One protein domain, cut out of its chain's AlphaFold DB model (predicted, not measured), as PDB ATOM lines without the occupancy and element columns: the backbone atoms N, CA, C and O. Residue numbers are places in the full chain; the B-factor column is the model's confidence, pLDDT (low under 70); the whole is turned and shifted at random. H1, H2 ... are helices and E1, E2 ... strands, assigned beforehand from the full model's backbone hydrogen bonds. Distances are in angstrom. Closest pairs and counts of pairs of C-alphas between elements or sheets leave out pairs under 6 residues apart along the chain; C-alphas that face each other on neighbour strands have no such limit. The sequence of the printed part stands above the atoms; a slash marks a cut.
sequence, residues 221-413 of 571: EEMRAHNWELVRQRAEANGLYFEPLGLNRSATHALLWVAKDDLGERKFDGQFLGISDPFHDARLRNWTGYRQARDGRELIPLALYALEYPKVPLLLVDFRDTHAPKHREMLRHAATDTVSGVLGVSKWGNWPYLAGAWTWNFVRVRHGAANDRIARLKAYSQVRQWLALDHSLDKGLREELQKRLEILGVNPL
ATOM      1  N   GLU A 221      26.492  97.435 -13.081       86.25
ATOM      2  CA  GLU A 221      25.869  96.179 -13.507       86.25
ATOM      3  C   GLU A 221      24.873  95.647 -12.470       86.25
ATOM      4  O   GLU A 221      23.743  95.325 -12.830       86.25
ATOM      5  N   GLU A 222      25.230  95.644 -11.182       89.56
ATOM      6  CA  GLU A 222      24.324  95.266 -10.089       89.56
ATOM      7  C   GLU A 222      23.070  96.152 -10.058       89.56
ATOM      8  O   GLU A 222      21.948  95.651  -9.963       89.56
ATOM      9  N   MET A 223      23.244  97.476 -10.166       87.44
ATOM     10  CA  MET A 223      22.123  98.422 -10.203       87.44
ATOM     11  C   MET A 223      21.244  98.193 -11.433       87.44
ATOM     12  O   MET A 223      20.019  98.182 -11.310       87.44
ATOM     13  N   ARG A 224      21.861  97.971 -12.599       89.50
ATOM     14  CA  ARG A 224      21.162  97.688 -13.854       89.50
ATOM     15  C   ARG A 224      20.338  96.410 -13.747       89.50
ATOM     16  O   ARG A 224      19.150  96.449 -14.047       89.50
ATOM     17  N   ALA A 225      20.931  95.315 -13.274       90.00
ATOM     18  CA  ALA A 225      20.251  94.034 -13.104       90.00
ATOM     19  C   ALA A 225      19.088  94.134 -12.102       90.00
ATOM     20  O   ALA A 225      17.985  93.664 -12.379       90.00
ATOM     21  N   HIS A 226      19.304  94.808 -10.969       90.62
ATOM     22  CA  HIS A 226      18.258  95.022  -9.969       90.62
ATOM     23  C   HIS A 226      17.080  95.836 -10.521       90.62
ATOM     24  O   HIS A 226      15.923  95.441 -10.375       90.62
ATOM     25  N   ASN A 227      17.363  96.967 -11.171       90.88
ATOM     26  CA  ASN A 227      16.328  97.835 -11.724       90.88
ATOM     27  C   ASN A 227      15.611  97.187 -12.915       90.88
ATOM     28  O   ASN A 227      14.408  97.384 -13.066       90.88
ATOM     29  N   TRP A 228      16.324  96.411 -13.735       91.94
ATOM     30  CA  TRP A 228      15.737  95.628 -14.822       91.94
ATOM     31  C   TRP A 228      14.651  94.695 -14.288       91.94
ATOM     32  O   TRP A 228      13.509  94.759 -14.739       91.94
ATOM     33  N   GLU A 229      14.981  93.909 -13.261       92.00
ATOM     34  CA  GLU A 229      14.042  92.956 -12.674       92.00
ATOM     35  C   GLU A 229      12.863  93.666 -12.003       92.00
ATOM     36  O   GLU A 229      11.713  93.259 -12.166       92.00
ATOM     37  N   LEU A 230      13.123  94.777 -11.309       91.00
ATOM     38  CA  LEU A 230      12.077  95.575 -10.673       91.00
ATOM     39  C   LEU A 230      11.079  96.131 -11.696       91.00
ATOM     40  O   LEU A 230       9.870  96.012 -11.491       91.00
ATOM     41  N   VAL A 231      11.558  96.742 -12.784       91.75
ATOM     42  CA  VAL A 231      10.677  97.311 -13.815       91.75
ATOM     43  C   VAL A 231       9.929  96.202 -14.544       91.75
ATOM     44  O   VAL A 231       8.725  96.335 -14.744       91.75
ATOM     45  N   ARG A 232      10.601  95.095 -14.878       93.69
ATOM     46  CA  ARG A 232       9.991  93.943 -15.547       93.69
ATOM     47  C   ARG A 232       8.854  93.346 -14.719       93.69
ATOM     48  O   ARG A 232       7.725  93.292 -15.199       93.69
ATOM     49  N   GLN A 233       9.111  92.989 -13.458       93.56
ATOM     50  CA  GLN A 233       8.090  92.425 -12.565       93.56
ATOM     51  C   GLN A 233       6.905  93.379 -12.375       93.56
ATOM     52  O   GLN A 233       5.752  92.951 -12.356       93.56
ATOM     53  N   ARG A 234       7.168  94.686 -12.237       92.25
ATOM     54  CA  ARG A 234       6.108  95.690 -12.060       92.25
ATOM     55  C   ARG A 234       5.323  95.947 -13.338       92.25
ATOM     56  O   ARG A 234       4.127  96.206 -13.243       92.25
ATOM     57  N   ALA A 235       5.959  95.882 -14.502       92.69
ATOM     58  CA  ALA A 235       5.277  95.964 -15.784       92.69
ATOM     59  C   ALA A 235       4.349  94.757 -15.970       92.69
ATOM     60  O   ALA A 235       3.152  94.947 -16.164       92.69
ATOM     61  N   GLU A 236       4.864  93.541 -15.781       92.19
ATOM     62  CA  GLU A 236       4.097  92.295 -15.899       92.19
ATOM     63  C   GLU A 236       2.918  92.250 -14.916       92.19
ATOM     64  O   GLU A 236       1.792  91.958 -15.316       92.19
ATOM     65  N   ALA A 237       3.138  92.624 -13.651       91.94
ATOM     66  CA  ALA A 237       2.084  92.665 -12.635       91.94
ATOM     67  C   ALA A 237       0.962  93.666 -12.964       91.94
ATOM     68  O   ALA A 237      -0.185  93.452 -12.581       91.94
ATOM     69  N   ASN A 238       1.287  94.747 -13.677       91.00
ATOM     70  CA  ASN A 238       0.318  95.738 -14.138       91.00
ATOM     71  C   ASN A 238      -0.228  95.430 -15.545       91.00
ATOM     72  O   ASN A 238      -1.021  96.212 -16.058       91.00
ATOM     73  N   GLY A 239       0.172  94.324 -16.183       90.38
ATOM     74  CA  GLY A 239      -0.252  93.976 -17.543       90.38
ATOM     75  C   GLY A 239       0.307  94.901 -18.631       90.38
ATOM     76  O   GLY A 239      -0.347  95.097 -19.654       90.38
ATOM     77  N   LEU A 240       1.478  95.495 -18.393       93.56
ATOM     78  CA  LEU A 240       2.246  96.284 -19.356       93.56
ATOM     79  C   LEU A 240       3.323  95.417 -20.012       93.56
ATOM     80  O   LEU A 240       3.837  94.480 -19.400       93.56
ATOM     81  N   TYR A 241       3.715  95.768 -21.234       93.56
ATOM     82  CA  TYR A 241       4.785  95.067 -21.941       93.56
ATOM     83  C   TYR A 241       6.117  95.751 -21.655       93.56
ATOM     84  O   TYR A 241       6.251  96.967 -21.800       93.56
ATOM     85  N   PHE A 242       7.097  94.956 -21.241       94.00
ATOM     86  CA  PHE A 242       8.448  95.404 -20.947       94.00
ATOM     87  C   PHE A 242       9.367  95.117 -22.132       94.00
ATOM     88  O   PHE A 242       9.482  93.970 -22.564       94.00
ATOM     89  N   GLU A 243      10.055  96.144 -22.623       91.44
ATOM     90  CA  GLU A 243      11.058  96.013 -23.673       91.44
ATOM     91  C   GLU A 243      12.413  96.561 -23.201       91.44
ATOM     92  O   GLU A 243      12.534  97.759 -22.929       91.44
ATOM     93  N   PRO A 244      13.449  95.712 -23.077       90.38
ATOM     94  CA  PRO A 244      14.797  96.174 -22.785       90.38
ATOM     95  C   PRO A 244      15.416  96.838 -24.021       90.38
ATOM     96  O   PRO A 244      15.371  96.283 -25.114       90.38
ATOM     97  N   LEU A 245      16.037  98.001 -23.831       87.62
ATOM     98  CA  LEU A 245      16.688  98.781 -24.883       87.62
ATOM     99  C   LEU A 245      18.150  99.069 -24.518       87.62
ATOM    100  O   LEU A 245      18.481  99.307 -23.352       87.62
ATOM    101  N   GLY A 246      19.034  99.075 -25.513       75.62
ATOM    102  CA  GLY A 246      20.442  99.431 -25.340       75.62
ATOM    103  C   GLY A 246      21.340  98.924 -26.467       75.62
ATOM    104  O   GLY A 246      20.888  98.237 -27.378       75.62
ATOM    105  N   LEU A 247      22.625  99.272 -26.389       67.00
ATOM    106  CA  LEU A 247      23.649  98.903 -27.371       67.00
ATOM    107  C   LEU A 247      24.310  97.562 -27.028       67.00
ATOM    108  O   LEU A 247      24.504  97.237 -25.851       67.00
ATOM    109  N   ASN A 248      24.681  96.807 -28.071       56.81
ATOM    110  CA  ASN A 248      25.552  95.623 -28.015       56.81
ATOM    111  C   ASN A 248      25.249  94.678 -26.832       56.81
ATOM    112  O   ASN A 248      26.119  94.345 -26.036       56.81
ATOM    113  N   ARG A 249      23.989  94.224 -26.722       54.53
ATOM    114  CA  ARG A 249      23.488  93.257 -25.712       54.53
ATOM    115  C   ARG A 249      23.377  93.779 -24.273       54.53
ATOM    116  O   ARG A 249      22.854  93.062 -23.421       54.53
ATOM    117  N   SER A 250      23.794  95.011 -23.989       67.88
ATOM    118  CA  SER A 250      23.623  95.621 -22.669       67.88
ATOM    119  C   SER A 250      22.341  96.461 -22.616       67.88
ATOM    120  O   SER A 250      22.261  97.561 -23.156       67.88
ATOM    121  N   ALA A 251      21.300  95.939 -21.964       80.69
ATOM    122  CA  ALA A 251      20.050  96.669 -21.760       80.69
ATOM    123  C   ALA A 251      20.239  97.761 -20.694       80.69
ATOM    124  O   ALA A 251      20.108  97.514 -19.495       80.69
ATOM    125  N   THR A 252      20.611  98.965 -21.119       86.25
ATOM    126  CA  THR A 252      20.817 100.134 -20.247       86.25
ATOM    127  C   THR A 252      19.517 100.885 -19.961       86.25
ATOM    128  O   THR A 252      19.396 101.561 -18.932       86.25
ATOM    129  N   HIS A 253      18.522 100.714 -20.828       91.81
ATOM    130  CA  HIS A 253      17.224 101.366 -20.768       91.81
ATOM    131  C   HIS A 253      16.093 100.339 -20.851       91.81
ATOM    132  O   HIS A 253      16.285  99.194 -21.259       91.81
ATOM    133  N   ALA A 254      14.898 100.754 -20.452       93.44
ATOM    134  CA  ALA A 254      13.687  99.962 -20.610       93.44
ATOM    135  C   ALA A 254      12.540 100.838 -21.098       93.44
ATOM    136  O   ALA A 254      12.310 101.918 -20.552       93.44
ATOM    137  N   LEU A 255      11.810 100.355 -22.094       94.06
ATOM    138  CA  LEU A 255      10.601 100.977 -22.607       94.06
ATOM    139  C   LEU A 255       9.394 100.143 -22.196       94.06
ATOM    140  O   LEU A 255       9.374  98.921 -22.341       94.06
ATOM    141  N   LEU A 256       8.394 100.821 -21.643       94.94
ATOM    142  CA  LEU A 256       7.111 100.218 -21.324       94.94
ATOM    143  C   LEU A 256       6.104 100.527 -22.414       94.94
ATOM    144  O   LEU A 256       5.999 101.673 -22.858       94.94
ATOM    145  N   TRP A 257       5.309  99.523 -22.762       94.94
ATOM    146  CA  TRP A 257       4.231  99.635 -23.730       94.94
ATOM    147  C   TRP A 257       2.901  99.202 -23.131       94.94
ATOM    148  O   TRP A 257       2.840  98.388 -22.206       94.94
ATOM    149  N   VAL A 258       1.823  99.707 -23.720       94.69
ATOM    150  CA  VAL A 258       0.463  99.215 -23.501       94.69
ATOM    151  C   VAL A 258      -0.139  98.822 -24.839       94.69
ATOM    152  O   VAL A 258       0.047  99.527 -25.833       94.69
ATOM    153  N   ALA A 259      -0.851  97.700 -24.882       93.06
ATOM    154  CA  ALA A 259      -1.650  97.378 -26.054       93.06
ATOM    155  C   ALA A 259      -2.914  98.232 -26.040       93.06
ATOM    156  O   ALA A 259      -3.564  98.386 -25.006       93.06
ATOM    157  N   LYS A 260      -3.286  98.769 -27.197       90.38
ATOM    158  CA  LYS A 260      -4.502  99.572 -27.340       90.38
ATOM    159  C   LYS A 260      -5.761  98.799 -26.933       90.38
ATOM    160  O   LYS A 260      -6.661  99.382 -26.337       90.38
ATOM    161  N   ASP A 261      -5.779  97.492 -27.189       89.44
ATOM    162  CA  ASP A 261      -6.881  96.591 -26.835       89.44
ATOM    163  C   ASP A 261      -7.001  96.358 -25.319       89.44
ATOM    164  O   ASP A 261      -8.070  96.005 -24.827       89.44
ATOM    165  N   ASP A 262      -5.916  96.578 -24.566       88.69
ATOM    166  CA  ASP A 262      -5.880  96.419 -23.108       88.69
ATOM    167  C   ASP A 262      -6.359  97.689 -22.363       88.69
ATOM    168  O   ASP A 262      -6.440  97.685 -21.133       88.69
ATOM    169  N   LEU A 263      -6.684  98.782 -23.072       88.44
ATOM    170  CA  LEU A 263      -7.199 100.019 -22.473       88.44
ATOM    171  C   LEU A 263      -8.645  99.820 -21.975       88.44
ATOM    172  O   LEU A 263      -9.583  99.765 -22.768       88.44
ATOM    173  N   GLY A 264      -8.852  99.748 -20.656       84.06
ATOM    174  CA  GLY A 264     -10.167  99.464 -20.068       84.06
ATOM    175  C   GLY A 264     -10.138  99.251 -18.552       84.06
ATOM    176  O   GLY A 264      -9.329  99.852 -17.852       84.06
ATOM    177  N   GLU A 265     -11.025  98.396 -18.031       73.31
ATOM    178  CA  GLU A 265     -11.158  98.126 -16.590       73.31
ATOM    179  C   GLU A 265     -10.022  97.235 -16.056       73.31
ATOM    180  O   GLU A 265     -10.188  96.042 -15.793       73.31
ATOM    181  N   ARG A 266      -8.838  97.823 -15.869       84.38
ATOM    182  CA  ARG A 266      -7.730  97.214 -15.122       84.38
ATOM    183  C   ARG A 266      -7.329  98.091 -13.948       84.38
ATOM    184  O   ARG A 266      -7.336  99.314 -14.030       84.38
ATOM    185  N   LYS A 267      -6.963  97.450 -12.837       84.75
ATOM    186  CA  LYS A 267      -6.358  98.143 -11.696       84.75
ATOM    187  C   LYS A 267      -4.881  98.372 -11.985       84.75
ATOM    188  O   LYS A 267      -4.194  97.446 -12.405       84.75
ATOM    189  N   PHE A 268      -4.413  99.583 -11.715       88.00
ATOM    190  CA  PHE A 268      -3.026  99.977 -11.914       88.00
ATOM    191  C   PHE A 268      -2.399 100.454 -10.602       88.00
ATOM    192  O   PHE A 268      -2.953 101.318  -9.921       88.00
ATOM    193  N   ASP A 269      -1.224  99.918 -10.273       85.88
ATOM    194  CA  ASP A 269      -0.369 100.406  -9.191       85.88
ATOM    195  C   ASP A 269       0.823 101.186  -9.765       85.88
ATOM    196  O   ASP A 269       1.818 100.624 -10.238       85.88
ATOM    197  N   GLY A 270       0.715 102.513  -9.696       78.62
ATOM    198  CA  GLY A 270       1.714 103.446 -10.209       78.62
ATOM    199  C   GLY A 270       2.856 103.780  -9.254       78.62
ATOM    200  O   GLY A 270       3.754 104.524  -9.654       78.62
ATOM    201  N   GLN A 271       2.861 103.275  -8.012       77.19
ATOM    202  CA  GLN A 271       3.785 103.756  -6.977       77.19
ATOM    203  C   GLN A 271       5.262 103.593  -7.372       77.19
ATOM    204  O   GLN A 271       6.070 104.488  -7.123       77.19
ATOM    205  N   PHE A 272       5.611 102.479  -8.022       74.62
ATOM    206  CA  PHE A 272       6.987 102.173  -8.431       74.62
ATOM    207  C   PHE A 272       7.341 102.676  -9.829       74.62
ATOM    208  O   PHE A 272       8.491 103.026 -10.083       74.62
ATOM    209  N   LEU A 273       6.362 102.726 -10.733       82.62
ATOM    210  CA  LEU A 273       6.584 103.146 -12.114       82.62
ATOM    211  C   LEU A 273       6.612 104.678 -12.243       82.62
ATOM    212  O   LEU A 273       7.207 105.209 -13.177       82.62
ATOM    213  N   GLY A 274       6.012 105.416 -11.305       81.56
ATOM    214  CA  GLY A 274       6.046 106.883 -11.299       81.56
ATOM    215  C   GLY A 274       5.254 107.535 -12.440       81.56
ATOM    216  O   GLY A 274       5.417 108.739 -12.686       81.56
ATOM    217  N   ILE A 275       4.406 106.742 -13.095       86.69
ATOM    218  CA  ILE A 275       3.499 107.104 -14.182       86.69
ATOM    219  C   ILE A 275       2.056 107.035 -13.656       86.69
ATOM    220  O   ILE A 275       1.751 106.217 -12.793       86.69
ATOM    221  N   SER A 276       1.170 107.902 -14.150       86.56
ATOM    222  CA  SER A 276      -0.281 107.825 -13.894       86.56
ATOM    223  C   SER A 276      -0.903 106.543 -14.465       86.56
ATOM    224  O   SER A 276      -0.252 105.857 -15.249       86.56
ATOM    225  N   ASP A 277      -2.162 106.245 -14.135       90.00
ATOM    226  CA  ASP A 277      -2.893 105.086 -14.675       90.00
ATOM    227  C   ASP A 277      -3.030 105.150 -16.211       90.00
ATOM    228  O   ASP A 277      -3.630 106.099 -16.721       90.00
ATOM    229  N   PRO A 278      -2.456 104.189 -16.964       90.56
ATOM    230  CA  PRO A 278      -2.560 104.166 -18.416       90.56
ATOM    231  C   PRO A 278      -3.907 103.626 -18.929       90.56
ATOM    232  O   PRO A 278      -4.307 103.968 -20.036       90.56
ATOM    233  N   PHE A 279      -4.644 102.814 -18.168       91.06
ATOM    234  CA  PHE A 279      -5.831 102.123 -18.690       91.06
ATOM    235  C   PHE A 279      -7.065 103.030 -18.784       91.06
ATOM    236  O   PHE A 279      -7.910 102.877 -19.674       91.06
ATOM    237  N   HIS A 280      -7.137 104.030 -17.905       88.50
ATOM    238  CA  HIS A 280      -8.229 105.004 -17.852       88.50
ATOM    239  C   HIS A 280      -7.883 106.357 -18.498       88.50
ATOM    240  O   HIS A 280      -8.701 107.275 -18.472       88.50
ATOM    241  N   ASP A 281      -6.699 106.501 -19.101       88.50
ATOM    242  CA  ASP A 281      -6.272 107.764 -19.707       88.50
ATOM    243  C   ASP A 281      -6.928 107.989 -21.084       88.50
ATOM    244  O   ASP A 281      -6.707 107.251 -22.049       88.50
ATOM    245  N   ALA A 282      -7.708 109.066 -21.202       87.56
ATOM    246  CA  ALA A 282      -8.345 109.470 -22.452       87.56
ATOM    247  C   ALA A 282      -7.330 109.799 -23.566       87.56
ATOM    248  O   ALA A 282      -7.640 109.625 -24.747       87.56
ATOM    249  N   ARG A 283      -6.109 110.235 -23.212       88.88
ATOM    250  CA  ARG A 283      -5.039 110.545 -24.179       88.88
ATOM    251  C   ARG A 283      -4.565 109.301 -24.923       88.88
ATOM    252  O   ARG A 283      -4.236 109.396 -26.101       88.88
ATOM    253  N   LEU A 284      -4.550 108.147 -24.254       89.88
ATOM    254  CA  LEU A 284      -4.129 106.879 -24.853       89.88
ATOM    255  C   LEU A 284      -5.212 106.281 -25.756       89.88
ATOM    256  O   LEU A 284      -4.896 105.707 -26.794       89.88
ATOM    257  N   ARG A 285      -6.493 106.486 -25.423       87.25
ATOM    258  CA  ARG A 285      -7.617 106.068 -26.281       87.25
ATOM    259  C   ARG A 285      -7.613 106.796 -27.628       87.25
ATOM    260  O   ARG A 285      -7.850 106.179 -28.662       87.25
ATOM    261  N   ASN A 286      -7.273 108.084 -27.609       89.44
ATOM    262  CA  ASN A 286      -7.198 108.945 -28.792       89.44
ATOM    263  C   ASN A 286      -5.747 109.214 -29.231       89.44
ATOM    264  O   ASN A 286      -5.442 110.290 -29.740       89.44
ATOM    265  N   TRP A 287      -4.837 108.263 -29.004       90.12
ATOM    266  CA  TRP A 287      -3.402 108.470 -29.198       90.12
ATOM    267  C   TRP A 287      -3.038 108.787 -30.653       90.12
ATOM    268  O   TRP A 287      -3.237 107.958 -31.537       90.12
ATOM    269  N   THR A 288      -2.451 109.953 -30.918       86.94
ATOM    270  CA  THR A 288      -2.016 110.372 -32.268       86.94
ATOM    271  C   THR A 288      -0.508 110.253 -32.496       86.94
ATOM    272  O   THR A 288      -0.031 110.619 -33.566       86.94
ATOM    273  N   GLY A 289       0.251 109.810 -31.491       88.12
ATOM    274  CA  GLY A 289       1.705 109.677 -31.579       88.12
ATOM    275  C   GLY A 289       2.150 108.369 -32.235       88.12
ATOM    276  O   GLY A 289       1.351 107.643 -32.828       88.12
ATOM    277  N   TYR A 290       3.435 108.050 -32.069       91.25
ATOM    278  CA  TYR A 290       4.040 106.817 -32.573       91.25
ATOM    279  C   TYR A 290       3.297 105.561 -32.087       91.25
ATOM    280  O   TYR A 290       2.887 105.481 -30.924       91.25
ATOM    281  N   ARG A 291       3.135 104.578 -32.978       92.31
ATOM    282  CA  ARG A 291       2.524 103.271 -32.706       92.31
ATOM    283  C   ARG A 291       3.363 102.186 -33.363       92.31
ATOM    284  O   ARG A 291       3.886 102.401 -34.451       92.31
ATOM    285  N   GLN A 292       3.417 101.016 -32.740       91.69
ATOM    286  CA  GLN A 292       4.099  99.856 -33.302       91.69
ATOM    287  C   GLN A 292       3.153  98.661 -33.347       91.69
ATOM    288  O   GLN A 292       2.506  98.341 -32.353       91.69
ATOM    289  N   ALA A 293       3.070  97.992 -34.496       89.62
ATOM    290  CA  ALA A 293       2.342  96.734 -34.613       89.62
ATOM    291  C   ALA A 293       3.270  95.574 -34.227       89.62
ATOM    292  O   ALA A 293       4.317  95.388 -34.848       89.62
ATOM    293  N   ARG A 294       2.894  94.793 -33.211       87.31
ATOM    294  CA  ARG A 294       3.633  93.602 -32.766       87.31
ATOM    295  C   ARG A 294       2.646  92.479 -32.478       87.31
ATOM    296  O   ARG A 294       1.662  92.701 -31.781       87.31
ATOM    297  N   ASP A 295       2.875  91.302 -33.055       84.94
ATOM    298  CA  ASP A 295       2.015  90.117 -32.892       84.94
ATOM    299  C   ASP A 295       0.519  90.384 -33.164       84.94
ATOM    300  O   ASP A 295      -0.367  89.868 -32.485       84.94
ATOM    301  N   GLY A 296       0.228  91.241 -34.151       84.38
ATOM    302  CA  GLY A 296      -1.139  91.632 -34.516       84.38
ATOM    303  C   GLY A 296      -1.813  92.624 -33.561       84.38
ATOM    304  O   GLY A 296      -2.982  92.938 -33.761       84.38
ATOM    305  N   ARG A 297      -1.096  93.137 -32.551       90.06
ATOM    306  CA  ARG A 297      -1.579  94.150 -31.602       90.06
ATOM    307  C   ARG A 297      -0.941  95.508 -31.877       90.06
ATOM    308  O   ARG A 297       0.249  95.594 -32.180       90.06
ATOM    309  N   GLU A 298      -1.722  96.575 -31.724       92.81
ATOM    310  CA  GLU A 298      -1.200  97.947 -31.723       92.81
ATOM    311  C   GLU A 298      -0.645  98.289 -30.334       92.81
ATOM    312  O   GLU A 298      -1.400  98.416 -29.365       92.81
ATOM    313  N   LEU A 299       0.673  98.460 -30.237       94.25
ATOM    314  CA  LEU A 299       1.369  98.885 -29.027       94.25
ATOM    315  C   LEU A 299       1.608 100.398 -29.037       94.25
ATOM    316  O   LEU A 299       2.050 100.982 -30.033       94.25
ATOM    317  N   ILE A 300       1.336 101.022 -27.894       94.75
ATOM    318  CA  ILE A 300       1.555 102.444 -27.630       94.75
ATOM    319  C   ILE A 300       2.679 102.569 -26.592       94.75
ATOM    320  O   ILE A 300       2.584 101.941 -25.528       94.75
ATOM    321  N   PRO A 301       3.739 103.353 -26.860       94.56
ATOM    322  CA  PRO A 301       4.808 103.552 -25.891       94.56
ATOM    323  C   PRO A 301       4.298 104.411 -24.728       94.56
ATOM    324  O   PRO A 301       3.623 105.420 -24.929       94.56
ATOM    325  N   LEU A 302       4.618 104.009 -23.499       93.12
ATOM    326  CA  LEU A 302       4.196 104.693 -22.275       93.12
ATOM    327  C   LEU A 302       5.324 105.484 -21.635       93.12
ATOM    328  O   LEU A 302       5.162 106.668 -21.336       93.12
ATOM    329  N   ALA A 303       6.451 104.822 -21.374       93.19
ATOM    330  CA  ALA A 303       7.503 105.395 -20.554       93.19
ATOM    331  C   ALA A 303       8.872 104.773 -20.824       93.19
ATOM    332  O   ALA A 303       8.993 103.553 -20.909       93.19
ATOM    333  N   LEU A 304       9.896 105.625 -20.898       93.44
ATOM    334  CA  LEU A 304      11.298 105.227 -21.007       93.44
ATOM    335  C   LEU A 304      11.990 105.378 -19.649       93.44
ATOM    336  O   LEU A 304      11.935 106.452 -19.040       93.44
ATOM    337  N   TYR A 305      12.689 104.335 -19.215       92.69
ATOM    338  CA  TYR A 305      13.426 104.286 -17.956       92.69
ATOM    339  C   TYR A 305      14.922 104.078 -18.173       92.69
ATOM    340  O   TYR A 305      15.326 103.309 -19.043       92.69
ATOM    341  N   ALA A 306      15.740 104.706 -17.329       91.44
ATOM    342  CA  ALA A 306      17.150 104.357 -17.174       91.44
ATOM    343  C   ALA A 306      17.324 103.323 -16.061       91.44
ATOM    344  O   ALA A 306      16.885 103.539 -14.926       91.44
ATOM    345  N   LEU A 307      18.016 102.232 -16.385       90.94
ATOM    346  CA  LEU A 307      18.237 101.110 -15.473       90.94
ATOM    347  C   LEU A 307      19.504 101.280 -14.626       90.94
ATOM    348  O   LEU A 307      19.609 100.685 -13.565       90.94
ATOM    349  N   GLU A 308      20.450 102.133 -15.019       87.38
ATOM    350  CA  GLU A 308      21.680 102.373 -14.240       87.38
ATOM    351  C   GLU A 308      21.520 103.384 -13.097       87.38
ATOM    352  O   GLU A 308      22.471 103.665 -12.360       87.38
ATOM    353  N   TYR A 309      20.334 103.974 -12.949       86.00
ATOM    354  CA  TYR A 309      20.115 104.984 -11.927       86.00
ATOM    355  C   TYR A 309      20.165 104.357 -10.519       86.00
ATOM    356  O   TYR A 309      19.586 103.294 -10.281       86.00
ATOM    357  N   PRO A 310      20.850 104.982  -9.543       81.88
ATOM    358  CA  PRO A 310      21.050 104.373  -8.242       81.88
ATOM    359  C   PRO A 310      19.729 104.170  -7.498       81.88
ATOM    360  O   PRO A 310      18.964 105.113  -7.288       81.88
ATOM    361  N   LYS A 311      19.549 102.943  -6.992       80.19
ATOM    362  CA  LYS A 311      18.467 102.471  -6.105       80.19
ATOM    363  C   LYS A 311      17.086 102.307  -6.739       80.19
ATOM    364  O   LYS A 311      16.356 101.443  -6.275       80.19
ATOM    365  N   VAL A 312      16.716 103.127  -7.721       82.50
ATOM    366  CA  VAL A 312      15.425 103.027  -8.421       82.50
ATOM    367  C   VAL A 312      15.566 103.360  -9.901       82.50
ATOM    368  O   VAL A 312      16.396 104.201 -10.241       82.50
ATOM    369  N   PRO A 313      14.747 102.776 -10.788       85.88
ATOM    370  CA  PRO A 313      14.730 103.160 -12.193       85.88
ATOM    371  C   PRO A 313      14.297 104.625 -12.335       85.88
ATOM    372  O   PRO A 313      13.331 105.078 -11.713       85.88
ATOM    373  N   LEU A 314      15.014 105.388 -13.156       88.62
ATOM    374  CA  LEU A 314      14.672 106.785 -13.415       88.62
ATOM    375  C   LEU A 314      13.742 106.870 -14.621       88.62
ATOM    376  O   LEU A 314      14.143 106.496 -15.717       88.62
ATOM    377  N   LEU A 315      12.544 107.428 -14.432       89.25
ATOM    378  CA  LEU A 315      11.659 107.814 -15.531       89.25
ATOM    379  C   LEU A 315      12.279 108.988 -16.302       89.25
ATOM    380  O   LEU A 315      12.396 110.090 -15.763       89.25
ATOM    381  N   LEU A 316      12.662 108.732 -17.547       88.62
ATOM    382  CA  LEU A 316      13.258 109.711 -18.450       88.62
ATOM    383  C   LEU A 316      12.184 110.400 -19.279       88.62
ATOM    384  O   LEU A 316      12.100 111.619 -19.277       88.62
ATOM    385  N   VAL A 317      11.341 109.621 -19.953       90.38
ATOM    386  CA  VAL A 317      10.284 110.128 -20.834       90.38
ATOM    387  C   VAL A 317       8.964 109.509 -20.407       90.38
ATOM    388  O   VAL A 317       8.885 108.292 -20.278       90.38
ATOM    389  N   ASP A 318       7.934 110.333 -20.216       90.31
ATOM    390  CA  ASP A 318       6.534 109.891 -20.186       90.31
ATOM    391  C   ASP A 318       5.886 110.345 -21.500       90.31
ATOM    392  O   ASP A 318       5.876 111.535 -21.832       90.31
ATOM    393  N   PHE A 319       5.385 109.393 -22.280       89.56
ATOM    394  CA  PHE A 319       4.798 109.668 -23.587       89.56
ATOM    395  C   PHE A 319       3.454 110.409 -23.473       89.56
ATOM    396  O   PHE A 319       3.055 111.135 -24.387       89.56
ATOM    397  N   ARG A 320       2.771 110.321 -22.332       87.81
ATOM    398  CA  ARG A 320       1.470 110.976 -22.114       87.81
ATOM    399  C   ARG A 320       1.617 112.392 -21.585       87.81
ATOM    400  O   ARG A 320       0.741 113.226 -21.817       87.81
ATOM    401  N   ASP A 321       2.705 112.651 -20.865       84.12
ATOM    402  CA  ASP A 321       3.052 113.964 -20.334       84.12
ATOM    403  C   ASP A 321       4.565 114.204 -20.409       84.12
ATOM    404  O   ASP A 321       5.314 113.982 -19.454       84.12
ATOM    405  N   THR A 322       5.009 114.723 -21.554       81.06
ATOM    406  CA  THR A 322       6.419 115.050 -21.807       81.06
ATOM    407  C   THR A 322       6.996 116.017 -20.774       81.06
ATOM    408  O   THR A 322       8.198 116.005 -20.515       81.06
ATOM    409  N   HIS A 323       6.168 116.876 -20.176       81.12
ATOM    410  CA  HIS A 323       6.638 117.898 -19.249       81.12
ATOM    411  C   HIS A 323       6.660 117.419 -17.798       81.12
ATOM    412  O   HIS A 323       7.362 118.028 -16.992       81.12
ATOM    413  N   ALA A 324       5.964 116.337 -17.438       78.00
ATOM    414  CA  ALA A 324       5.932 115.842 -16.061       78.00
ATOM    415  C   ALA A 324       7.335 115.587 -15.466       78.00
ATOM    416  O   ALA A 324       7.597 116.083 -14.359       78.00
ATOM    417  N   PRO A 325       8.279 114.905 -16.154       76.44
ATOM    418  CA  PRO A 325       9.646 114.757 -15.651       76.44
ATOM    419  C   PRO A 325      10.353 116.109 -15.477       76.44
ATOM    420  O   PRO A 325      10.976 116.346 -14.440       76.44
ATOM    421  N   LYS A 326      10.178 117.039 -16.427       77.50
ATOM    422  CA  LYS A 326      10.743 118.396 -16.367       77.50
ATOM    423  C   LYS A 326      10.190 119.216 -15.201       77.50
ATOM    424  O   LYS A 326      10.955 119.849 -14.485       77.50
ATOM    425  N   HIS A 327       8.881 119.200 -14.963       75.50
ATOM    426  CA  HIS A 327       8.268 119.927 -13.850       75.50
ATOM    427  C   HIS A 327       8.752 119.398 -12.499       75.50
ATOM    428  O   HIS A 327       9.100 120.185 -11.614       75.50
ATOM    429  N   ARG A 328       8.844 118.069 -12.348       74.62
ATOM    430  CA  ARG A 328       9.437 117.441 -11.156       74.62
ATOM    431  C   ARG A 328      10.888 117.890 -10.966       74.62
ATOM    432  O   ARG A 328      11.309 118.121  -9.833       74.62
ATOM    433  N   GLU A 329      11.626 118.052 -12.058       71.81
ATOM    434  CA  GLU A 329      13.005 118.530 -12.055       71.81
ATOM    435  C   GLU A 329      13.121 119.997 -11.627       71.81
ATOM    436  O   GLU A 329      13.849 120.309 -10.683       71.81
ATOM    437  N   MET A 330      12.332 120.884 -12.232       71.25
ATOM    438  CA  MET A 330      12.271 122.308 -11.888       71.25
ATOM    439  C   MET A 330      11.918 122.530 -10.415       71.25
ATOM    440  O   MET A 330      12.571 123.320  -9.737       71.25
ATOM    441  N   LEU A 331      10.926 121.802  -9.889       69.62
ATOM    442  CA  LEU A 331      10.529 121.893  -8.480       69.62
ATOM    443  C   LEU A 331      11.658 121.455  -7.537       69.62
ATOM    444  O   LEU A 331      11.871 122.071  -6.490       69.62
ATOM    445  N   ARG A 332      12.420 120.418  -7.907       70.88
ATOM    446  CA  ARG A 332      13.582 119.958  -7.130       70.88
ATOM    447  C   ARG A 332      14.712 120.981  -7.157       70.88
ATOM    448  O   ARG A 332      15.259 121.294  -6.098       70.88
ATOM    449  N   HIS A 333      15.043 121.527  -8.325       66.38
ATOM    450  CA  HIS A 333      16.036 122.596  -8.422       66.38
ATOM    451  C   HIS A 333      15.609 123.819  -7.609       66.38
ATOM    452  O   HIS A 333      16.391 124.305  -6.795       66.38
ATOM    453  N   ALA A 334      14.342 124.230  -7.718       64.31
ATOM    454  CA  ALA A 334      13.812 125.366  -6.980       64.31
ATOM    455  C   ALA A 334      13.908 125.168  -5.466       64.31
ATOM    456  O   ALA A 334      14.365 126.076  -4.778       64.31
ATOM    457  N   ALA A 335      13.571 123.985  -4.944       64.12
ATOM    458  CA  ALA A 335      13.723 123.669  -3.522       64.12
ATOM    459  C   ALA A 335      15.193 123.702  -3.062       64.12
ATOM    460  O   ALA A 335      15.497 124.128  -1.949       64.12
ATOM    461  N   THR A 336      16.124 123.279  -3.921       62.06
ATOM    462  CA  THR A 336      17.560 123.297  -3.600       62.06
ATOM    463  C   THR A 336      18.111 124.729  -3.592       62.06
ATOM    464  O   THR A 336      18.893 125.092  -2.708       62.06
ATOM    465  N   ASP A 337      17.669 125.556  -4.539       58.94
ATOM    466  CA  ASP A 337      18.123 126.937  -4.725       58.94
ATOM    467  C   ASP A 337      17.478 127.911  -3.718       58.94
ATOM    468  O   ASP A 337      18.169 128.774  -3.175       58.94
ATOM    469  N   THR A 338      16.193 127.751  -3.375       54.31
ATOM    470  CA  THR A 338      15.510 128.586  -2.358       54.31
ATOM    471  C   THR A 338      16.052 128.342  -0.956       54.31
ATOM    472  O   THR A 338      16.422 129.295  -0.268       54.31
ATOM    473  N   VAL A 339      16.156 127.081  -0.530       53.84
ATOM    474  CA  VAL A 339      16.554 126.771   0.850       53.84
ATOM    475  C   VAL A 339      18.024 127.113   1.112       53.84
ATOM    476  O   VAL A 339      18.378 127.537   2.208       53.84
ATOM    477  N   SER A 340      18.883 126.990   0.098       52.00
ATOM    478  CA  SER A 340      20.317 127.261   0.241       52.00
ATOM    479  C   SER A 340      20.751 128.672  -0.182       52.00
ATOM    480  O   SER A 340      21.857 129.086   0.179       52.00
ATOM    481  N   GLY A 341      19.931 129.391  -0.958       45.28
ATOM    482  CA  GLY A 341      20.244 130.709  -1.521       45.28
ATOM    483  C   GLY A 341      19.455 131.869  -0.910       45.28
ATOM    484  O   GLY A 341      20.050 132.901  -0.618       45.28
ATOM    485  N   VAL A 342      18.147 131.707  -0.678       47.16
ATOM    486  CA  VAL A 342      17.268 132.789  -0.182       47.16
ATOM    487  C   VAL A 342      17.219 132.818   1.345       47.16
ATOM    488  O   VAL A 342      17.235 133.888   1.940       47.16
ATOM    489  N   LEU A 343      17.241 131.650   1.994       47.94
ATOM    490  CA  LEU A 343      17.198 131.549   3.461       47.94
ATOM    491  C   LEU A 343      18.577 131.660   4.136       47.94
ATOM    492  O   LEU A 343      18.678 131.521   5.349       47.94
ATOM    493  N   GLY A 344      19.662 131.857   3.373       46.69
ATOM    494  CA  GLY A 344      21.019 131.990   3.923       46.69
ATOM    495  C   GLY A 344      21.567 130.737   4.626       46.69
ATOM    496  O   GLY A 344      22.663 130.780   5.189       46.69
ATOM    497  N   VAL A 345      20.852 129.606   4.580       49.56
ATOM    498  CA  VAL A 345      21.240 128.368   5.263       49.56
ATOM    499  C   VAL A 345      22.369 127.682   4.490       49.56
ATOM    500  O   VAL A 345      22.182 126.886   3.567       49.56
ATOM    501  N   SER A 346      23.598 128.023   4.865       49.47
ATOM    502  CA  SER A 346      24.803 127.306   4.461       49.47
ATOM    503  C   SER A 346      24.793 125.897   5.063       49.47
ATOM    504  O   SER A 346      24.656 125.745   6.276       49.47
ATOM    505  N   LYS A 347      25.009 124.862   4.233       47.38
ATOM    506  CA  LYS A 347      25.194 123.477   4.713       47.38
ATOM    507  C   LYS A 347      26.298 123.416   5.782       47.38
ATOM    508  O   LYS A 347      26.123 122.772   6.799       47.38
ATOM    509  N   TRP A 348      27.378 124.174   5.612       43.78
ATOM    510  CA  TRP A 348      28.527 124.167   6.523       43.78
ATOM    511  C   TRP A 348      28.345 125.021   7.791       43.78
ATOM    512  O   TRP A 348      29.143 124.894   8.710       43.78
ATOM    513  N   GLY A 349      27.314 125.876   7.855       46.22
ATOM    514  CA  GLY A 349      27.043 126.759   9.000       46.22
ATOM    515  C   GLY A 349      25.838 126.359   9.859       46.22
ATOM    516  O   GLY A 349      25.654 126.916  10.932       46.22
ATOM    517  N   ASN A 350      25.010 125.406   9.408       56.75
ATOM    518  CA  ASN A 350      23.813 124.951  10.123       56.75
ATOM    519  C   ASN A 350      23.727 123.414  10.098       56.75
ATOM    520  O   ASN A 350      23.015 122.813   9.288       56.75
ATOM    521  N   TRP A 351      24.493 122.781  10.990       48.88
ATOM    522  CA  TRP A 351      24.524 121.326  11.185       48.88
ATOM    523  C   TRP A 351      23.137 120.689  11.407       48.88
ATOM    524  O   TRP A 351      22.888 119.644  10.803       48.88
ATOM    525  N   PRO A 352      22.201 121.295  12.171       62.41
ATOM    526  CA  PRO A 352      20.830 120.789  12.299       62.41
ATOM    527  C   PRO A 352      20.075 120.689  10.969       62.41
ATOM    528  O   PRO A 352      19.424 119.679  10.700       62.41
ATOM    529  N   TYR A 353      20.194 121.694  10.097       59.44
ATOM    530  CA  TYR A 353      19.607 121.632   8.758       59.44
ATOM    531  C   TYR A 353      20.273 120.553   7.894       59.44
ATOM    532  O   TYR A 353      19.584 119.831   7.173       59.44
ATOM    533  N   LEU A 354      21.602 120.410   7.974       54.44
ATOM    534  CA  LEU A 354      22.335 119.371   7.245       54.44
ATOM    535  C   LEU A 354      21.862 117.972   7.683       54.44
ATOM    536  O   LEU A 354      21.539 117.148   6.828       54.44
ATOM    537  N   ALA A 355      21.716 117.743   8.990       59.62
ATOM    538  CA  ALA A 355      21.167 116.509   9.546       59.62
ATOM    539  C   ALA A 355      19.716 116.275   9.095       59.62
ATOM    540  O   ALA A 355      19.408 115.212   8.564       59.62
ATOM    541  N   GLY A 356      18.840 117.281   9.193       63.12
ATOM    542  CA  GLY A 356      17.445 117.180   8.751       63.12
ATOM    543  C   GLY A 356      17.301 116.888   7.253       63.12
ATOM    544  O   GLY A 356      16.544 116.003   6.858       63.12
ATOM    545  N   ALA A 357      18.075 117.570   6.405       60.94
ATOM    546  CA  ALA A 357      18.096 117.333   4.964       60.94
ATOM    547  C   ALA A 357      18.677 115.956   4.611       60.94
ATOM    548  O   ALA A 357      18.226 115.330   3.650       60.94
ATOM    549  N   TRP A 358      19.665 115.468   5.369       55.22
ATOM    550  CA  TRP A 358      20.217 114.126   5.205       55.22
ATOM    551  C   TRP A 358      19.183 113.052   5.553       55.22
ATOM    552  O   TRP A 358      18.930 112.181   4.722       55.22
ATOM    553  N   THR A 359      18.502 113.166   6.697       57.59
ATOM    554  CA  THR A 359      17.438 112.237   7.120       57.59
ATOM    555  C   THR A 359      16.246 112.267   6.160       57.59
ATOM    556  O   THR A 359      15.753 111.223   5.738       57.59
ATOM    557  N   TRP A 360      15.817 113.456   5.730       62.34
ATOM    558  CA  TRP A 360      14.745 113.626   4.748       62.34
ATOM    559  C   TRP A 360      15.084 112.996   3.393       62.34
ATOM    560  O   TRP A 360      14.267 112.287   2.802       62.34
ATOM    561  N   ASN A 361      16.312 113.205   2.910       58.31
ATOM    562  CA  ASN A 361      16.791 112.551   1.698       58.31
ATOM    563  C   ASN A 361      16.912 111.039   1.883       58.31
ATOM    564  O   ASN A 361      16.550 110.309   0.968       58.31
ATOM    565  N   PHE A 362      17.365 110.559   3.041       58.22
ATOM    566  CA  PHE A 362      17.445 109.133   3.347       58.22
ATOM    567  C   PHE A 362      16.067 108.460   3.252       58.22
ATOM    568  O   PHE A 362      15.934 107.454   2.555       58.22
ATOM    569  N   VAL A 363      15.031 109.058   3.855       59.47
ATOM    570  CA  VAL A 363      13.646 108.555   3.796       59.47
ATOM    571  C   VAL A 363      13.094 108.609   2.372       59.47
ATOM    572  O   VAL A 363      12.627 107.594   1.860       59.47
ATOM    573  N   ARG A 364      13.203 109.752   1.678       64.31
ATOM    574  CA  ARG A 364      12.702 109.877   0.296       64.31
ATOM    575  C   ARG A 364      13.391 108.919  -0.671       64.31
ATOM    576  O   ARG A 364      12.733 108.345  -1.530       64.31
ATOM    577  N   VAL A 365      14.701 108.735  -0.538       58.47
ATOM    578  CA  VAL A 365      15.462 107.806  -1.378       58.47
ATOM    579  C   VAL A 365      15.074 106.353  -1.079       58.47
ATOM    580  O   VAL A 365      14.989 105.554  -2.005       58.47
ATOM    581  N   ARG A 366      14.771 106.010   0.180       57.22
ATOM    582  CA  ARG A 366      14.221 104.695   0.556       57.22
ATOM    583  C   ARG A 366      12.788 104.480   0.047       57.22
ATOM    584  O   ARG A 366      12.367 103.341  -0.103       57.22
ATOM    585  N   HIS A 367      12.061 105.554  -0.250       55.12
ATOM    586  CA  HIS A 367      10.740 105.538  -0.894       55.12
ATOM    587  C   HIS A 367      10.793 105.817  -2.405       55.12
ATOM    588  O   HIS A 367       9.786 106.186  -3.002       55.12
ATOM    589  N   GLY A 368      11.960 105.643  -3.033       55.28
ATOM    590  CA  GLY A 368      12.097 105.648  -4.488       55.28
ATOM    591  C   GLY A 368      12.165 107.021  -5.159       55.28
ATOM    592  O   GLY A 368      11.921 107.144  -6.357       55.28
ATOM    593  N   ALA A 369      12.530 108.078  -4.430       60.78
ATOM    594  CA  ALA A 369      12.781 109.377  -5.043       60.78
ATOM    595  C   ALA A 369      14.152 109.429  -5.745       60.78
ATOM    596  O   ALA A 369      15.206 109.290  -5.116       60.78
ATOM    597  N   ALA A 370      14.141 109.735  -7.043       60.50
ATOM    598  CA  ALA A 370      15.342 110.030  -7.819       60.50
ATOM    599  C   ALA A 370      15.942 111.409  -7.450       60.50
ATOM    600  O   ALA A 370      15.645 112.423  -8.081       60.50
ATOM    601  N   ASN A 371      16.777 111.446  -6.404       65.19
ATOM    602  CA  ASN A 371      17.362 112.688  -5.868       65.19
ATOM    603  C   ASN A 371      18.834 112.946  -6.259       65.19
ATOM    604  O   ASN A 371      19.371 114.008  -5.942       65.19
ATOM    605  N   ASP A 372      19.501 112.003  -6.922       71.56
ATOM    606  CA  ASP A 372      20.887 112.127  -7.367       71.56
ATOM    607  C   ASP A 372      20.961 112.871  -8.709       71.56
ATOM    608  O   ASP A 372      20.695 112.332  -9.784       71.56
ATOM    609  N   ARG A 373      21.344 114.147  -8.622       71.31
ATOM    610  CA  ARG A 373      21.510 115.040  -9.775       71.31
ATOM    611  C   ARG A 373      22.537 114.516 -10.780       71.31
ATOM    612  O   ARG A 373      22.321 114.660 -11.977       71.31
ATOM    613  N   ILE A 374      23.629 113.903 -10.318       72.94
ATOM    614  CA  ILE A 374      24.717 113.443 -11.194       72.94
ATOM    615  C   ILE A 374      24.270 112.204 -11.964       72.94
ATOM    616  O   ILE A 374      24.412 112.155 -13.183       72.94
ATOM    617  N   ALA A 375      23.686 111.229 -11.267       77.06
ATOM    618  CA  ALA A 375      23.211 110.006 -11.906       77.06
ATOM    619  C   ALA A 375      22.094 110.269 -12.928       77.06
ATOM    620  O   ALA A 375      21.980 109.564 -13.924       77.06
ATOM    621  N   ARG A 376      21.294 111.316 -12.711       78.56
ATOM    622  CA  ARG A 376      20.260 111.745 -13.655       78.56
ATOM    623  C   ARG A 376      20.838 112.378 -14.916       78.56
ATOM    624  O   ARG A 376      20.403 112.029 -16.005       78.56
ATOM    625  N   LEU A 377      21.814 113.281 -14.780       76.69
ATOM    626  CA  LEU A 377      22.514 113.849 -15.941       76.69
ATOM    627  C   LEU A 377      23.189 112.747 -16.763       76.69
ATOM    628  O   LEU A 377      23.069 112.752 -17.982       76.69
ATOM    629  N   LYS A 378      23.802 111.765 -16.087       81.12
ATOM    630  CA  LYS A 378      24.342 110.551 -16.713       81.12
ATOM    631  C   LYS A 378      23.283 109.786 -17.495       81.12
ATOM    632  O   LYS A 378      23.513 109.461 -18.650       81.12
ATOM    633  N   ALA A 379      22.125 109.534 -16.895       83.88
ATOM    634  CA  ALA A 379      21.051 108.831 -17.579       83.88
ATOM    635  C   ALA A 379      20.582 109.588 -18.835       83.88
ATOM    636  O   ALA A 379      20.446 108.984 -19.890       83.88
ATOM    637  N   TYR A 380      20.407 110.913 -18.772       81.88
ATOM    638  CA  TYR A 380      20.024 111.696 -19.953       81.88
ATOM    639  C   TYR A 380      21.098 111.705 -21.050       81.88
ATOM    640  O   TYR A 380      20.746 111.560 -22.219       81.88
ATOM    641  N   SER A 381      22.381 111.851 -20.699       79.88
ATOM    642  CA  SER A 381      23.465 111.826 -21.691       79.88
ATOM    643  C   SER A 381      23.591 110.449 -22.349       79.88
ATOM    644  O   SER A 381      23.694 110.364 -23.568       79.88
ATOM    645  N   GLN A 382      23.487 109.368 -21.566       82.19
ATOM    646  CA  GLN A 382      23.521 107.993 -22.073       82.19
ATOM    647  C   GLN A 382      22.390 107.712 -23.067       82.19
ATOM    648  O   GLN A 382      22.641 107.107 -24.104       82.19
ATOM    649  N   VAL A 383      21.163 108.167 -22.789       86.06
ATOM    650  CA  VAL A 383      20.022 107.965 -23.702       86.06
ATOM    651  C   VAL A 383      20.204 108.755 -24.989       86.06
ATOM    652  O   VAL A 383      19.950 108.220 -26.062       86.06
ATOM    653  N   ARG A 384      20.622 110.026 -24.896       82.19
ATOM    654  CA  ARG A 384      20.848 110.875 -26.077       82.19
ATOM    655  C   ARG A 384      21.878 110.243 -26.999       82.19
ATOM    656  O   ARG A 384      21.625 110.105 -28.190       82.19
ATOM    657  N   GLN A 385      22.987 109.792 -26.426       78.06
ATOM    658  CA  GLN A 385      24.028 109.122 -27.181       78.06
ATOM    659  C   GLN A 385      23.561 107.777 -27.748       78.06
ATOM    660  O   GLN A 385      23.833 107.483 -28.907       78.06
ATOM    661  N   TRP A 386      22.838 106.972 -26.966       82.31
ATOM    662  CA  TRP A 386      22.252 105.729 -27.464       82.31
ATOM    663  C   TRP A 386      21.343 105.990 -28.672       82.31
ATOM    664  O   TRP A 386      21.526 105.361 -29.705       82.31
ATOM    665  N   LEU A 387      20.446 106.976 -28.599       82.38
ATOM    666  CA  LEU A 387      19.569 107.348 -29.715       82.38
ATOM    667  C   LEU A 387      20.311 107.933 -30.920       82.38
ATOM    668  O   LEU A 387      19.768 107.908 -32.021       82.38
ATOM    669  N   ALA A 388      21.491 108.517 -30.717       76.38
ATOM    670  CA  ALA A 388      22.312 109.042 -31.801       76.38
ATOM    671  C   ALA A 388      23.066 107.932 -32.548       76.38
ATOM    672  O   ALA A 388      23.342 108.088 -33.732       76.38
ATOM    673  N   LEU A 389      23.392 106.829 -31.869       73.19
ATOM    674  CA  LEU A 389      24.262 105.769 -32.388       73.19
ATOM    675  C   LEU A 389      23.511 104.481 -32.748       73.19
ATOM    676  O   LEU A 389      24.009 103.678 -33.528       73.19
ATOM    677  N   ASP A 390      22.332 104.249 -32.174       75.81
ATOM    678  CA  ASP A 390      21.571 103.027 -32.408       75.81
ATOM    679  C   ASP A 390      20.783 103.085 -33.723       75.81
ATOM    680  O   ASP A 390      19.768 103.776 -33.860       75.81
ATOM    681  N   HIS A 391      21.249 102.295 -34.688       73.38
ATOM    682  CA  HIS A 391      20.604 102.122 -35.985       73.38
ATOM    683  C   HIS A 391      19.471 101.082 -35.967       73.38
ATOM    684  O   HIS A 391      18.706 101.012 -36.927       73.38
ATOM    685  N   SER A 392      19.344 100.283 -34.898       76.69
ATOM    686  CA  SER A 392      18.365  99.188 -34.810       76.69
ATOM    687  C   SER A 392      16.967  99.637 -34.375       76.69
ATOM    688  O   SER A 392      15.982  98.959 -34.669       76.69
ATOM    689  N   LEU A 393      16.859 100.789 -33.704       83.00
ATOM    690  CA  LEU A 393      15.580 101.343 -33.272       83.00
ATOM    691  C   LEU A 393      14.777 101.868 -34.470       83.00
ATOM    692  O   LEU A 393      15.345 102.522 -35.349       83.00
ATOM    693  N   ASP A 394      13.457 101.660 -34.468       87.19
ATOM    694  CA  ASP A 394      12.568 102.239 -35.479       87.19
ATOM    695  C   ASP A 394      12.747 103.765 -35.571       87.19
ATOM    696  O   ASP A 394      12.814 104.466 -34.553       87.19
ATOM    697  N   LYS A 395      12.823 104.282 -36.802       86.00
ATOM    698  CA  LYS A 395      13.099 105.699 -37.068       86.00
ATOM    699  C   LYS A 395      12.052 106.618 -36.432       86.00
ATOM    700  O   LYS A 395      12.424 107.612 -35.813       86.00
ATOM    701  N   GLY A 396      10.768 106.265 -36.513       88.31
ATOM    702  CA  GLY A 396       9.687 107.066 -35.941       88.31
ATOM    703  C   GLY A 396       9.739 107.110 -34.414       88.31
ATOM    704  O   GLY A 396       9.545 108.169 -33.813       88.31
ATOM    705  N   LEU A 397      10.066 105.984 -33.770       89.25
ATOM    706  CA  LEU A 397      10.255 105.938 -32.318       89.25
ATOM    707  C   LEU A 397      11.465 106.771 -31.877       89.25
ATOM    708  O   LEU A 397      11.394 107.492 -30.879       89.25
ATOM    709  N   ARG A 398      12.571 106.681 -32.626       88.06
ATOM    710  CA  ARG A 398      13.814 107.410 -32.356       88.06
ATOM    711  C   ARG A 398      13.602 108.921 -32.409       88.06
ATOM    712  O   ARG A 398      13.960 109.612 -31.456       88.06
ATOM    713  N   GLU A 399      12.982 109.425 -33.476       86.88
ATOM    714  CA  GLU A 399      12.679 110.852 -33.651       86.88
ATOM    715  C   GLU A 399      11.767 111.379 -32.529       86.88
ATOM    716  O   GLU A 399      12.019 112.442 -31.953       86.88
ATOM    717  N   GLU A 400      10.743 110.607 -32.155       89.12
ATOM    718  CA  GLU A 400       9.815 110.985 -31.087       89.12
ATOM    719  C   GLU A 400      10.507 111.033 -29.714       89.12
ATOM    720  O   GLU A 400      10.279 111.956 -28.924       89.12
ATOM    721  N   LEU A 401      11.400 110.079 -29.425       89.62
ATOM    722  CA  LEU A 401      12.209 110.082 -28.206       89.62
ATOM    723  C   LEU A 401      13.194 111.256 -28.172       89.62
ATOM    724  O   LEU A 401      13.273 111.942 -27.150       89.62
ATOM    725  N   GLN A 402      13.900 111.532 -29.272       87.31
ATOM    726  CA  GLN A 402      14.825 112.666 -29.374       87.31
ATOM    727  C   GLN A 402      14.102 113.997 -29.125       87.31
ATOM    728  O   GLN A 402      14.534 114.790 -28.282       87.31
ATOM    729  N   LYS A 403      12.948 114.206 -29.772       87.00
ATOM    730  CA  LYS A 403      12.106 115.395 -29.590       87.00
ATOM    731  C   LYS A 403      11.666 115.575 -28.136       87.00
ATOM    732  O   LYS A 403      11.686 116.684 -27.602       87.00
ATOM    733  N   ARG A 404      11.270 114.491 -27.467       87.19
ATOM    734  CA  ARG A 404      10.827 114.541 -26.065       87.19
ATOM    735  C   ARG A 404      11.980 114.800 -25.104       87.19
ATOM    736  O   ARG A 404      11.830 115.625 -24.208       87.19
ATOM    737  N   LEU A 405      13.131 114.160 -25.301       84.81
ATOM    738  CA  LEU A 405      14.332 114.382 -24.487       84.81
ATOM    739  C   LEU A 405      14.887 115.800 -24.633       84.81
ATOM    740  O   LEU A 405      15.441 116.342 -23.674       84.81
ATOM    741  N   GLU A 406      14.723 116.419 -25.802       80.12
ATOM    742  CA  GLU A 406      15.115 117.810 -26.017       80.12
ATOM    743  C   GLU A 406      14.352 118.770 -25.093       80.12
ATOM    744  O   GLU A 406      14.941 119.663 -24.481       80.12
ATOM    745  N   ILE A 407      13.048 118.544 -24.925       79.12
ATOM    746  CA  ILE A 407      12.182 119.371 -24.077       79.12
ATOM    747  C   ILE A 407      12.605 119.298 -22.602       79.12
ATOM    748  O   ILE A 407      12.403 120.266 -21.859       79.12
ATOM    749  N   LEU A 408      13.211 118.185 -22.173       74.56
ATOM    750  CA  LEU A 408      13.598 117.926 -20.783       74.56
ATOM    751  C   LEU A 408      14.859 118.670 -20.326       74.56
ATOM    752  O   LEU A 408      15.110 118.713 -19.123       74.56
ATOM    753  N   GLY A 409      15.623 119.282 -21.237       72.56
ATOM    754  CA  GLY A 409      16.775 120.109 -20.876       72.56
ATOM    755  C   GLY A 409      16.369 121.257 -19.940       72.56
ATOM    756  O   GLY A 409      15.511 122.079 -20.278       72.56
ATOM    757  N   VAL A 410      16.975 121.299 -18.749       71.94
ATOM    758  CA  VAL A 410      16.727 122.331 -17.720       71.94
ATOM    759  C   VAL A 410      17.900 123.291 -17.545       71.94
ATOM    760  O   VAL A 410      17.721 124.360 -16.968       71.94
ATOM    761  N   ASN A 411      19.090 122.939 -18.038       78.62
ATOM    762  CA  ASN A 411      20.269 123.789 -17.941       78.62
ATOM    763  C   ASN A 411      20.356 124.724 -19.161       78.62
ATOM    764  O   ASN A 411      20.422 124.232 -20.291       78.62
ATOM    765  N   PRO A 412      20.430 126.054 -18.971       74.25
ATOM    766  CA  PRO A 412      20.549 127.009 -20.075       74.25
ATOM    767  C   PRO A 412      21.852 126.880 -20.879       74.25
ATOM    768  O   PRO A 412      21.961 127.458 -21.957       74.25
ATOM    769  N   LEU A 413      22.851 126.155 -20.361       80.50
ATOM    770  CA  LEU A 413      24.128 125.933 -21.039       80.50
ATOM    771  C   LEU A 413      24.126 124.701 -21.963       80.50
ATOM    772  O   LEU A 413      24.996 124.614 -22.827       80.50
TER     773      LEU A 413
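AT A GLANCE: This is residues 221 to 413 of the 571 residues of an uncharacterized protein of Acidobacteria bacterium (UniProt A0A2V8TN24). A strongly twisted sheet of five strands has H1 over one face and the helical hairpin of H5 and H6 over the other, while H3 and H4 reach away from it towards one end of the long axis. E4, the longest strand, joins the sheet's parts: E2 pairs on one side of it, and E3 and E5 on the other. The printed part has 193 residues with six named helices and five named strands, which along the chain are H1, E1, E2, H2, E3, E4, E5, H3, H4, H5 and H6; the class is mixed, helices and strands, and the neighbour pairs of the branched sheet, E1 and E2, E2 and E4, E3 and E4, and E4 and E5, are antiparallel. It is compact by its radius of gyration of the C-alphas, 18.1 A, yet elongated, spanning 63 by 38 by 32 A.

HOW THE PARTS SIT: H1, residues 221 to 237, is on the sheet over E2, residues 253 to 259, at a height over the sheet of 8.9 A, along the strands at 5 degrees on the local plane. Its closest C-alphas to E1, residues 241 to 245, are those of Arg 232 and Phe 242, 5.8 A apart. E1 and E2 form a hairpin, with N 243 and O 255 at 2.9 A. E4, residues 297 to 306, bends by 54 degrees at residue 302; N 256 of E2 and O 303 of E4 are 2.9 A apart. E3, residues 292 to 294, E4 and E5, residues 314 to 318, form a meander, each strand the antiparallel neighbour of the one before, with N 294 and O 297 at 2.9 A and N 316 and O 304 at 2.8 A. H2, residues 282 to 285, only grazes the sheet with residues 284 to 285, and H3, residues 324 to 342, with residues 324 to 326. H4, residues 351 to 366, is not on the sheet and is apart from H3. H5, residues 373 to 389, and H6, residues 395 to 407, touch at Leu 387 and Arg 398, whose C-alphas are 6.3 A apart, at a shallow tilt of 31 degrees, opposite ways. Both are on the face opposite to H1, at heights over the sheet of 9.6 A and 9.4 A. Every O i to N i+4 pair is within hydrogen-bond range in H1, H3, H4 and H5, and 8 of 9 in H6; H2 is too short for such a pair.

IN THESE COORDINATES: H1 begins at C-alpha 221 (25.869, 96.179, -13.507) and is 24.1 A long. E4 and H3 each measure 25.8 A, H4 22.3 A and H5 24.6 A. H6, 18.9 A long, ends at C-alpha 407 (12.182, 119.371, -24.077).

THE WHOLE: The C-alphas farthest apart are those of Gly 296 and Gly 349, 62.6 A. The printed part has no cut. The link from E2 to H2, residues 260 to 281, is long. Mean pLDDT of the printed part is 79.1; residues 247 to 250, 331 and 333 to 371 are under 70.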